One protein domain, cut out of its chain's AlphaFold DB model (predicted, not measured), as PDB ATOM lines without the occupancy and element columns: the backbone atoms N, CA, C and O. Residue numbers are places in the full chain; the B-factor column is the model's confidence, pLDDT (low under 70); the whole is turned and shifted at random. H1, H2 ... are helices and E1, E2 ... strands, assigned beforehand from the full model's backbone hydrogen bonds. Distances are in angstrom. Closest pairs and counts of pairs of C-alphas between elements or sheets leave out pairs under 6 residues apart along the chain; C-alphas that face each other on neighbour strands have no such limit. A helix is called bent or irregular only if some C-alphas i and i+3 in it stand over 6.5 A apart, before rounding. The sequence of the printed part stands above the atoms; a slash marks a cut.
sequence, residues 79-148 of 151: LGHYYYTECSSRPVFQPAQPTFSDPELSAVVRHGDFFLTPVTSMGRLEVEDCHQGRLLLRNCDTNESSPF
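Overview. This is residues 79 to 148 of the 151 residues of the protein "Os01g0382500 protein" of Oryza sativa subsp. japonica (UniProt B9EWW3). This is an elongated domain of small parts, with the three-strand antiparallel sheet E3 E4 E5 towards one end, the short helices H1 and H2 meeting at a corner at the other, and the two-strand hairpin E1 E2 between. The short helix H3 grazes the three-strand sheet, and residues 112 to 116 run back to it from H2. The printed part has 70 residues, with three named helices and five named strands in the order E1 E2 H1 H2 H3 E3 E4 E5, and its class is mixed, helices and strands. It is only just compact, close to loose, with a radius of gyration of the C-alphas of 12.8 A and spans of 40 by 25 by 18 A.

Along the chain. E1, residues 80 to 83, begins with C-alpha 80 at (99.075, 68.929, 151.068) and is 10.1 A long. E2 is residues 92 to 95, 9.9 A. H1 is residues 97 to 101, 7.2 A, and H2 is residues 103 to 111, 12.2 A, ending with C-alpha 111 at (109.769, 78.084, 151.621). H3, residues 117 to 122, 10.2 A, is irregular: C-alphas 118 and 121 are 7.4 A apart. E3 is residues 125 to 131, 17.0 A, and E4 is residues 134 to 139, 16.0 A. E5, residues 145 to 148, 9.7 A, ends with C-alpha 148 at (94.066, 84.281, 154.779).

Arrangement. E1 and E2 form an antiparallel hairpin at 155 degrees, with N 92 and O 83 2.8 A apart, within hydrogen-bond range. H1 and H2 touch only at the corner by their link, and their closest C-alphas, Thr 99 and Leu 105, are 5.0 A apart. H2 and H3 are apart. H3 is on the sheet E3 E4 E5 but only grazes it, with residues 118 to 122; the closest C-alphas of H3 and E4, Met 122 and Asn 139, are 6.7 A apart. E3, E4 and E5 form a meander, each strand the antiparallel neighbour of the one before, with E4 the inner strand. E3 and E4 are a hairpin at 154 degrees, with N 138 and O 126 at 2.8 A; E4 and E5 are a hairpin at 149 degrees, with N 146 and O 137 at 3.1 A. The closest C-alphas of E1 and E3, Tyr 82 and Val 127, are 7.7 A apart. Every O i to N i+4 pair is within hydrogen-bond range in H2, but 0 of 1 in H1 and 0 of 2 in H3, where O i to N i+3 pairs within range number 2 of 2 and 2 of 3.

Size, cuts and confidence. The two C-alphas farthest apart, those of Ser 101 and Thr 142, are 39.9 A apart. The printed part has no cut. The link from E1 to E2 is short, the other links are tight, and no link is long. The mean pLDDT of the printed part is 78.1; residue 132 and residues 142 to 148 are under 70.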
ATOM      1  N   LEU A  79      99.516  70.412 147.159       82.25
ATOM      2  CA  LEU A  79     100.710  70.544 148.000       82.25
ATOM      3  C   LEU A  79     100.592  69.722 149.286       82.25
ATOM      4  O   LEU A  79     101.589  69.196 149.782       82.25
ATOM      5  N   GLY A  80      99.375  69.598 149.814       86.75
ATOM      6  CA  GLY A  80      99.075  68.929 151.068       86.75
ATOM      7  C   GLY A  80      97.651  69.192 151.527       86.75
ATOM      8  O   GLY A  80      96.843  69.756 150.791       86.75
ATOM      9  N   HIS A  81      97.358  68.776 152.749       86.31
ATOM     10  CA  HIS A  81      96.082  69.015 153.410       86.31
ATOM     11  C   HIS A  81      96.309  69.445 154.857       86.31
ATOM     12  O   HIS A  81      97.384  69.238 155.422       86.31
ATOM     13  N   TYR A  82      95.285  70.053 155.441       88.50
ATOM     14  CA  TYR A  82      95.278  70.455 156.837       88.50
ATOM     15  C   TYR A  82      94.432  69.485 157.656       88.50
ATOM     16  O   TYR A  82      93.370  69.059 157.205       88.50
ATOM     17  N   TYR A  83      94.892  69.152 158.858       87.56
ATOM     18  CA  TYR A  83      94.149  68.331 159.812       87.56
ATOM     19  C   TYR A  83      94.283  68.894 161.230       87.56
ATOM     20  O   TYR A  83      95.213  69.645 161.527       87.56
ATOM     21  N   TYR A  84      93.352  68.539 162.113       85.19
ATOM     22  CA  TYR A  84      93.372  68.969 163.512       85.19
ATOM     23  C   TYR A  84      93.869  67.850 164.406       85.19
ATOM     24  O   TYR A  84      93.554  66.680 164.192       85.19
ATOM     25  N   THR A  85      94.615  68.227 165.438       81.75
ATOM     26  CA  THR A  85      94.972  67.323 166.530       81.75
ATOM     27  C   THR A  85      94.291  67.805 167.799       81.75
ATOM     28  O   THR A  85      94.084  69.006 167.966       81.75
ATOM     29  N   GLU A  86      93.962  66.894 168.714       75.88
ATOM     30  CA  GLU A  86      93.282  67.261 169.966       75.88
ATOM     31  C   GLU A  86      94.094  68.244 170.824       75.88
ATOM     32  O   GLU A  86      93.530  69.033 171.577       75.88
ATOM     33  N   CYS A  87      95.419  68.250 170.664       72.62
ATOM     34  CA  CYS A  87      96.330  69.107 171.415       72.62
ATOM     35  C   CYS A  87      96.693  70.415 170.692       72.62
ATOM     36  O   CYS A  87      97.475  71.196 171.235       72.62
ATOM     37  N   SER A  88      96.191  70.668 169.475       74.00
ATOM     38  CA  SER A  88      96.547  71.867 168.711       74.00
ATOM     39  C   SER A  88      95.375  72.834 168.576       74.00
ATOM     40  O   SER A  88      94.317  72.517 168.042       74.00
ATOM     41  N   SER A  89      95.598  74.087 168.975       74.94
ATOM     42  CA  SER A  89      94.697  75.205 168.655       74.94
ATOM     43  C   SER A  89      94.758  75.614 167.178       74.94
ATOM     44  O   SER A  89      94.060  76.534 166.757       74.94
ATOM     45  N   ARG A  90      95.609  74.953 166.382       78.69
ATOM     46  CA  ARG A  90      95.866  75.271 164.977       78.69
ATOM     47  C   ARG A  90      95.822  74.014 164.115       78.69
ATOM     48  O   ARG A  90      96.212  72.944 164.597       78.69
ATOM     49  N   PRO A  91      95.393  74.139 162.852       85.50
ATOM     50  CA  PRO A  91      95.491  73.053 161.895       85.50
ATOM     51  C   PRO A  91      96.966  72.768 161.577       85.50
ATOM     52  O   PRO A  91      97.783  73.681 161.454       85.50
ATOM     53  N   VAL A  92      97.306  71.493 161.440       87.19
ATOM     54  CA  VAL A  92      98.638  71.022 161.060       87.19
ATOM     55  C   VAL A  92      98.646  70.747 159.562       87.19
ATOM     56  O   VAL A  92      97.746  70.083 159.048       87.19
ATOM     57  N   PHE A  93      99.652  71.261 158.856       89.69
ATOM     58  CA  PHE A  93      99.834  70.987 157.433       89.69
ATOM     59  C   PHE A  93     100.570  69.664 157.223       89.69
ATOM     60  O   PHE A  93     101.694  69.487 157.695       89.69
ATOM     61  N   GLN A  94      99.963  68.762 156.455       89.56
ATOM     62  CA  GLN A  94     100.583  67.531 155.986       89.56
ATOM     63  C   GLN A  94     100.823  67.608 154.475       89.56
ATOM     64  O   GLN A  94      99.857  67.605 153.703       89.56
ATOM     65  N   PRO A  95     102.091  67.626 154.023       87.94
ATOM     66  CA  PRO A  95     102.407  67.588 152.601       87.94
ATOM     67  C   PRO A  95     101.858  66.317 151.938       87.94
ATOM     68  O   PRO A  95     101.917  65.227 152.512       87.94
ATOM     69  N   ALA A  96     101.334  66.446 150.720       84.88
ATOM     70  CA  ALA A  96     100.853  65.310 149.941       84.88
ATOM     71  C   ALA A  96     102.033  64.468 149.423       84.88
ATOM     72  O   ALA A  96     103.129  64.981 149.207       84.88
ATOM     73  N   GLN A  97     101.813  63.173 149.179       79.00
ATOM     74  CA  GLN A  97     102.863  62.278 148.672       79.00
ATOM     75  C   GLN A  97     103.571  62.781 147.394       79.00
ATOM     76  O   GLN A  97     104.803  62.738 147.371       79.00
ATOM     77  N   PRO A  98     102.869  63.318 146.370       72.25
ATOM     78  CA  PRO A  98     103.516  63.833 145.159       72.25
ATOM     79  C   PRO A  98     104.527  64.956 145.434       72.25
ATOM     80  O   PRO A  98     105.516  65.090 144.720       72.25
ATOM     81  N   THR A  99     104.329  65.719 146.510       74.06
ATOM     82  CA  THR A  99     105.202  66.821 146.929       74.06
ATOM     83  C   THR A  99     106.604  66.363 147.327       74.06
ATOM     84  O   THR A  99     107.556  67.131 147.221       74.06
ATOM     85  N   PHE A 100     106.756  65.117 147.786       70.50
ATOM     86  CA  PHE A 100     108.066  64.556 148.133       70.50
ATOM     87  C   PHE A 100     108.834  64.049 146.909       70.50
ATOM     88  O   PHE A 100     110.060  63.981 146.949       70.50
ATOM     89  N   SER A 101     108.124  63.693 145.840       78.06
ATOM     90  CA  SER A 101     108.718  63.187 144.601       78.06
ATOM     91  C   SER A 101     109.072  64.299 143.613       78.06
ATOM     92  O   SER A 101     109.959  64.104 142.789       78.06
ATOM     93  N   ASP A 102     108.415  65.456 143.707       81.31
ATOM     94  CA  ASP A 102     108.691  66.632 142.879       81.31
ATOM     95  C   ASP A 102     109.563  67.653 143.649       81.31
ATOM     96  O   ASP A 102     109.098  68.267 144.617       81.31
ATOM     97  N   PRO A 103     110.826  67.878 143.233       80.75
ATOM     98  CA  PRO A 103     111.708  68.855 143.866       80.75
ATOM     99  C   PRO A 103     111.159  70.285 143.849       80.75
ATOM    100  O   PRO A 103     111.419  71.047 144.783       80.75
ATOM    101  N   GLU A 104     110.407  70.666 142.810       76.44
ATOM    102  CA  GLU A 104     109.819  71.999 142.714       76.44
ATOM    103  C   GLU A 104     108.700  72.163 143.746       76.44
ATOM    104  O   GLU A 104     108.683  73.168 144.456       76.44
ATOM    105  N   LEU A 105     107.830  71.163 143.921       78.25
ATOM    106  CA  LEU A 105     106.792  71.188 144.963       78.25
ATOM    107  C   LEU A 105     107.381  71.128 146.378       78.25
ATOM    108  O   LEU A 105     106.915  71.839 147.272       78.25
ATOM    109  N   SER A 106     108.434  70.332 146.586       82.19
ATOM    110  CA  SER A 106     109.138  70.268 147.871       82.19
ATOM    111  C   SER A 106     109.723  71.626 148.264       82.19
ATOM    112  O   SER A 106     109.634  72.027 149.426       82.19
ATOM    113  N   ALA A 107     110.283  72.365 147.301       81.12
ATOM    114  CA  ALA A 107     110.791  73.710 147.539       81.12
ATOM    115  C   ALA A 107     109.672  74.669 147.974       81.12
ATOM    116  O   ALA A 107     109.869  75.424 148.925       81.12
ATOM    117  N   VAL A 108     108.487  74.599 147.354       81.19
ATOM    118  CA  VAL A 108     107.326  75.401 147.781       81.19
ATOM    119  C   VAL A 108     106.973  75.111 149.234       81.19
ATOM    120  O   VAL A 108     106.868  76.045 150.022       81.19
ATOM    121  N   VAL A 109     106.869  73.836 149.621       84.94
ATOM    122  CA  VAL A 109     106.556  73.459 151.012       84.94
ATOM    123  C   VAL A 109     107.609  73.938 152.007       84.94
ATOM    124  O   VAL A 109     107.267  74.362 153.105       84.94
ATOM    125  N   ARG A 110     108.890  73.908 151.631       83.31
ATOM    126  CA  ARG A 110     109.991  74.358 152.498       83.31
ATOM    127  C   ARG A 110     110.059  75.874 152.659       83.31
ATOM    128  O   ARG A 110     110.559  76.341 153.678       83.31
ATOM    129  N   HIS A 111     109.636  76.627 151.647       80.00
ATOM    130  CA  HIS A 111     109.769  78.084 151.621       80.00
ATOM    131  C   HIS A 111     108.469  78.838 151.923       80.00
ATOM    132  O   HIS A 111     108.539  80.028 152.233       80.00
ATOM    133  N   GLY A 112     107.317  78.170 151.838       80.38
ATOM    134  CA  GLY A 112     106.013  78.720 152.195       80.38
ATOM    135  C   GLY A 112     105.704  78.604 153.688       80.38
ATOM    136  O   GLY A 112     106.193  77.712 154.382       80.38
ATOM    137  N   ASP A 113     104.859  79.505 154.186       83.44
ATOM    138  CA  ASP A 113     104.426  79.516 155.586       83.44
ATOM    139  C   ASP A 113     103.141  78.703 155.794       83.44
ATOM    140  O   ASP A 113     102.044  79.234 155.964       83.44
ATOM    141  N   PHE A 114     103.274  77.379 155.792       84.94
ATOM    142  CA  PHE A 114     102.141  76.479 156.023       84.94
ATOM    143  C   PHE A 114     101.741  76.356 157.499       84.94
ATOM    144  O   PHE A 114     100.710  75.752 157.792       84.94
ATOM    145  N   PHE A 115     102.515  76.946 158.417       82.12
ATOM    146  CA  PHE A 115     102.247  76.953 159.861       82.12
ATOM    147  C   PHE A 115     101.265  78.050 160.285       82.12
ATOM    148  O   PHE A 115     100.917  78.137 161.464       82.12
ATOM    149  N   LEU A 116     100.811  78.875 159.331       80.81
ATOM    150  CA  LEU A 116      99.889  79.985 159.568       80.81
ATOM    151  C   LEU A 116     100.440  80.968 160.615       80.81
ATOM    152  O   LEU A 116      99.693  81.552 161.400       80.81
ATOM    153  N   THR A 117     101.763  81.160 160.616       81.69
ATOM    154  CA  THR A 117     102.494  81.981 161.592       81.69
ATOM    155  C   THR A 117     101.897  83.383 161.804       81.69
ATOM    156  O   THR A 117     101.789  83.800 162.961       81.69
ATOM    157  N   PRO A 118     101.432  84.121 160.774       77.88
ATOM    158  CA  PRO A 118     100.974  85.494 160.962       77.88
ATOM    159  C   PRO A 118      99.591  85.592 161.618       77.88
ATOM    160  O   PRO A 118      99.255  86.645 162.147       77.88
ATOM    161  N   VAL A 119      98.803  84.511 161.619       76.06
ATOM    162  CA  VAL A 119      97.489  84.447 162.293       76.06
ATOM    163  C   VAL A 119      97.554  83.705 163.621       76.06
ATOM    164  O   VAL A 119      96.536  83.467 164.261       76.06
ATOM    165  N   THR A 120      98.756  83.363 164.090       70.31
ATOM    166  CA  THR A 120      98.932  82.639 165.354       70.31
ATOM    167  C   THR A 120      98.359  83.378 166.562       70.31
ATOM    168  O   THR A 120      97.936  82.724 167.514       70.31
ATOM    169  N   SER A 121      98.299  84.711 166.533       76.12
ATOM    170  CA  SER A 121      97.708  85.537 167.592       76.12
ATOM    171  C   SER A 121      96.177  85.510 167.621       76.12
ATOM    172  O   SER A 121      95.589  85.973 168.593       76.12
ATOM    173  N   MET A 122      95.525  84.951 166.597       75.62
ATOM    174  CA  MET A 122      94.067  84.934 166.467       75.62
ATOM    175  C   MET A 122      93.395  83.797 167.253       75.62
ATOM    176  O   MET A 122      92.204  83.596 167.094       75.62
ATOM    177  N   GLY A 123      94.103  83.055 168.106       79.56
ATOM    178  CA  GLY A 123      93.483  82.002 168.918       79.56
ATOM    179  C   GLY A 123      93.232  80.700 168.148       79.56
ATOM    180  O   GLY A 123      94.073  80.291 167.338       79.56
ATOM    181  N   ARG A 124      92.126  80.003 168.443       82.94
ATOM    182  CA  ARG A 124      91.767  78.721 167.820       82.94
ATOM    183  C   ARG A 124      91.218  78.936 166.412       82.94
ATOM    184  O   ARG A 124      90.133  79.485 166.236       82.94
ATOM    185  N   LEU A 125      91.944  78.447 165.409       83.44
ATOM    186  CA  LEU A 125      91.593  78.613 163.998       83.44
ATOM    187  C   LEU A 125      91.092  77.311 163.383       83.44
ATOM    188  O   LEU A 125      91.678  76.251 163.607       83.44
ATOM    189  N   GLU A 126      90.061  77.420 162.551       83.62
ATOM    190  CA  GLU A 126      89.531  76.333 161.735       83.62
ATOM    191  C   GLU A 126      89.521  76.739 160.250       83.62
ATOM    192  O   GLU A 126      88.930  77.743 159.875       83.62
ATOM    193  N   VAL A 127      90.207  75.979 159.401       86.69
ATOM    194  CA  VAL A 127      90.042  75.953 157.946       86.69
ATOM    195  C   VAL A 127      88.613  75.533 157.604       86.69
ATOM    196  O   VAL A 127      88.252  74.372 157.787       86.69
ATOM    197  N   GLU A 128      87.828  76.471 157.086       84.25
ATOM    198  CA  GLU A 128      86.491  76.209 156.542       84.25
ATOM    199  C   GLU A 128      86.545  75.791 155.075       84.25
ATOM    200  O   GLU A 128      85.786  74.927 154.646       84.25
ATOM    201  N   ASP A 129      87.439  76.410 154.302       81.31
ATOM    202  CA  ASP A 129      87.546  76.174 152.865       81.31
ATOM    203  C   ASP A 129      88.985  76.365 152.369       81.31
ATOM    204  O   ASP A 129      89.784  77.109 152.950       81.31
ATOM    205  N   CYS A 130      89.315  75.690 151.270       79.56
ATOM    206  CA  CYS A 130      90.582  75.809 150.565       79.56
ATOM    207  C   CYS A 130      90.318  75.936 149.063       79.56
ATOM    208  O   CYS A 130      89.920  74.977 148.401       79.56
ATOM    209  N   HIS A 131      90.592  77.114 148.502       73.44
ATOM    210  CA  HIS A 131      90.350  77.380 147.089       73.44
ATOM    211  C   HIS A 131      91.535  78.094 146.438       73.44
ATOM    212  O   HIS A 131      91.906  79.202 146.829       73.44
ATOM    213  N   GLN A 132      92.105  77.479 145.393       69.94
ATOM    214  CA  GLN A 132      93.185  78.059 144.574       69.94
ATOM    215  C   GLN A 132      94.400  78.500 145.415       69.94
ATOM    216  O   GLN A 132      94.911  79.610 145.251       69.94
ATOM    217  N   GLY A 133      94.804  77.669 146.383       72.44
ATOM    218  CA  GLY A 133      95.922  77.960 147.289       72.44
ATOM    219  C   GLY A 133      95.631  79.004 148.374       72.44
ATOM    220  O   GLY A 133      96.557  79.456 149.043       72.44
ATOM    221  N   ARG A 134      94.370  79.408 148.566       77.06
ATOM    222  CA  ARG A 134      93.936  80.277 149.672       77.06
ATOM    223  C   ARG A 134      93.125  79.490 150.686       77.06
ATOM    224  O   ARG A 134      92.383  78.591 150.299       77.06
ATOM    225  N   LEU A 135      93.248  79.869 151.955       82.88
ATOM    226  CA  LEU A 135      92.552  79.232 153.066       82.88
ATOM    227  C   LEU A 135      91.565  80.224 153.676       82.88
ATOM    228  O   LEU A 135      91.932  81.340 154.053       82.88
ATOM    229  N   LEU A 136      90.309  79.812 153.788       83.50
ATOM    230  CA  LEU A 136      89.334  80.518 154.604       83.50
ATOM    231  C   LEU A 136      89.462  80.006 156.035       83.50
ATOM    232  O   LEU A 136      89.286  78.813 156.281       83.50
ATOM    233  N   LEU A 137      89.808  80.903 156.959       85.94
ATOM    234  CA  LEU A 137      89.998  80.575 158.364       85.94
ATOM    235  C   LEU A 137      88.892  81.222 159.203       85.94
ATOM    236  O   LEU A 137      88.657  82.433 159.132       85.94
ATOM    237  N   ARG A 138      88.252  80.414 160.042       82.94
ATOM    238  CA  ARG A 138      87.318  80.843 161.076       82.94
ATOM    239  C   ARG A 138      88.024  80.883 162.418       82.94
ATOM    240  O   ARG A 138      88.627  79.897 162.848       82.94
ATOM    241  N   ASN A 139      87.916  82.015 163.103       84.44
ATOM    242  CA  ASN A 139      88.325  82.116 164.490       84.44
ATOM    243  C   ASN A 139      87.214  81.571 165.399       84.44
ATOM    244  O   ASN A 139      86.107  82.108 165.451       84.44
ATOM    245  N   CYS A 140      87.506  80.492 166.122       77.12
ATOM    246  CA  CYS A 140      86.561  79.850 167.028       77.12
ATOM    247  C   CYS A 140      86.354  80.628 168.333       77.12
ATOM    248  O   CYS A 140      85.340  80.413 168.990       77.12
ATOM    249  N   ASP A 141      87.284  81.513 168.695       76.25
ATOM    250  CA  ASP A 141      87.255  82.242 169.966       76.25
ATOM    251  C   ASP A 141      86.461  83.554 169.864       76.25
ATOM    252  O   ASP A 141      85.957  84.055 170.866       76.25
ATOM    253  N   THR A 142      86.321  84.109 168.655       67.06
ATOM    254  CA  THR A 142      85.629  85.391 168.404       67.06
ATOM    255  C   THR A 142      84.426  85.287 167.464       67.06
ATOM    256  O   THR A 142      83.684  86.253 167.324       67.06
ATOM    257  N   ASN A 143      84.185  84.123 166.848       56.25
ATOM    258  CA  ASN A 143      83.169  83.919 165.807       56.25
ATOM    259  C   ASN A 143      83.299  84.881 164.601       56.25
ATOM    260  O   ASN A 143      82.342  85.063 163.851       56.25
ATOM    261  N   GLU A 144      84.481  85.476 164.393       56.94
ATOM    262  CA  GLU A 144      84.799  86.284 163.215       56.94
ATOM    263  C   GLU A 144      85.616  85.465 162.197       56.94
ATOM    264  O   GLU A 144      86.635  84.846 162.514       56.94
ATOM    265  N   SER A 145      85.158  85.451 160.943       52.22
ATOM    266  CA  SER A 145      85.842  84.838 159.798       52.22
ATOM    267  C   SER A 145      86.791  85.845 159.144       52.22
ATOM    268  O   SER A 145      86.376  86.969 158.859       52.22
ATOM    269  N   SER A 146      88.036  85.464 158.848       56.47
ATOM    270  CA  SER A 146      88.976  86.323 158.113       56.47
ATOM    271  C   SER A 146      89.677  85.546 156.994       56.47
ATOM    272  O   SER A 146      90.224  84.471 157.248       56.47
ATOM    273  N   PRO A 147      89.694  86.059 155.748       52.19
ATOM    274  CA  PRO A 147      90.386  85.393 154.650       52.19
ATOM    275  C   PRO A 147      91.906  85.473 154.839       52.19
ATOM    276  O   PRO A 147      92.443  86.554 155.091       52.19
ATOM    277  N   PHE A 148      92.608  84.344 154.672       47.91
ATOM    278  CA  PHE A 148      94.066  84.281 154.779       47.91
ATOM    279  C   PHE A 148      94.712  83.659 153.533       47.91
ATOM    280  O   PHE A 148      94.155  82.778 152.876       47.91
TER     281      PHE A 148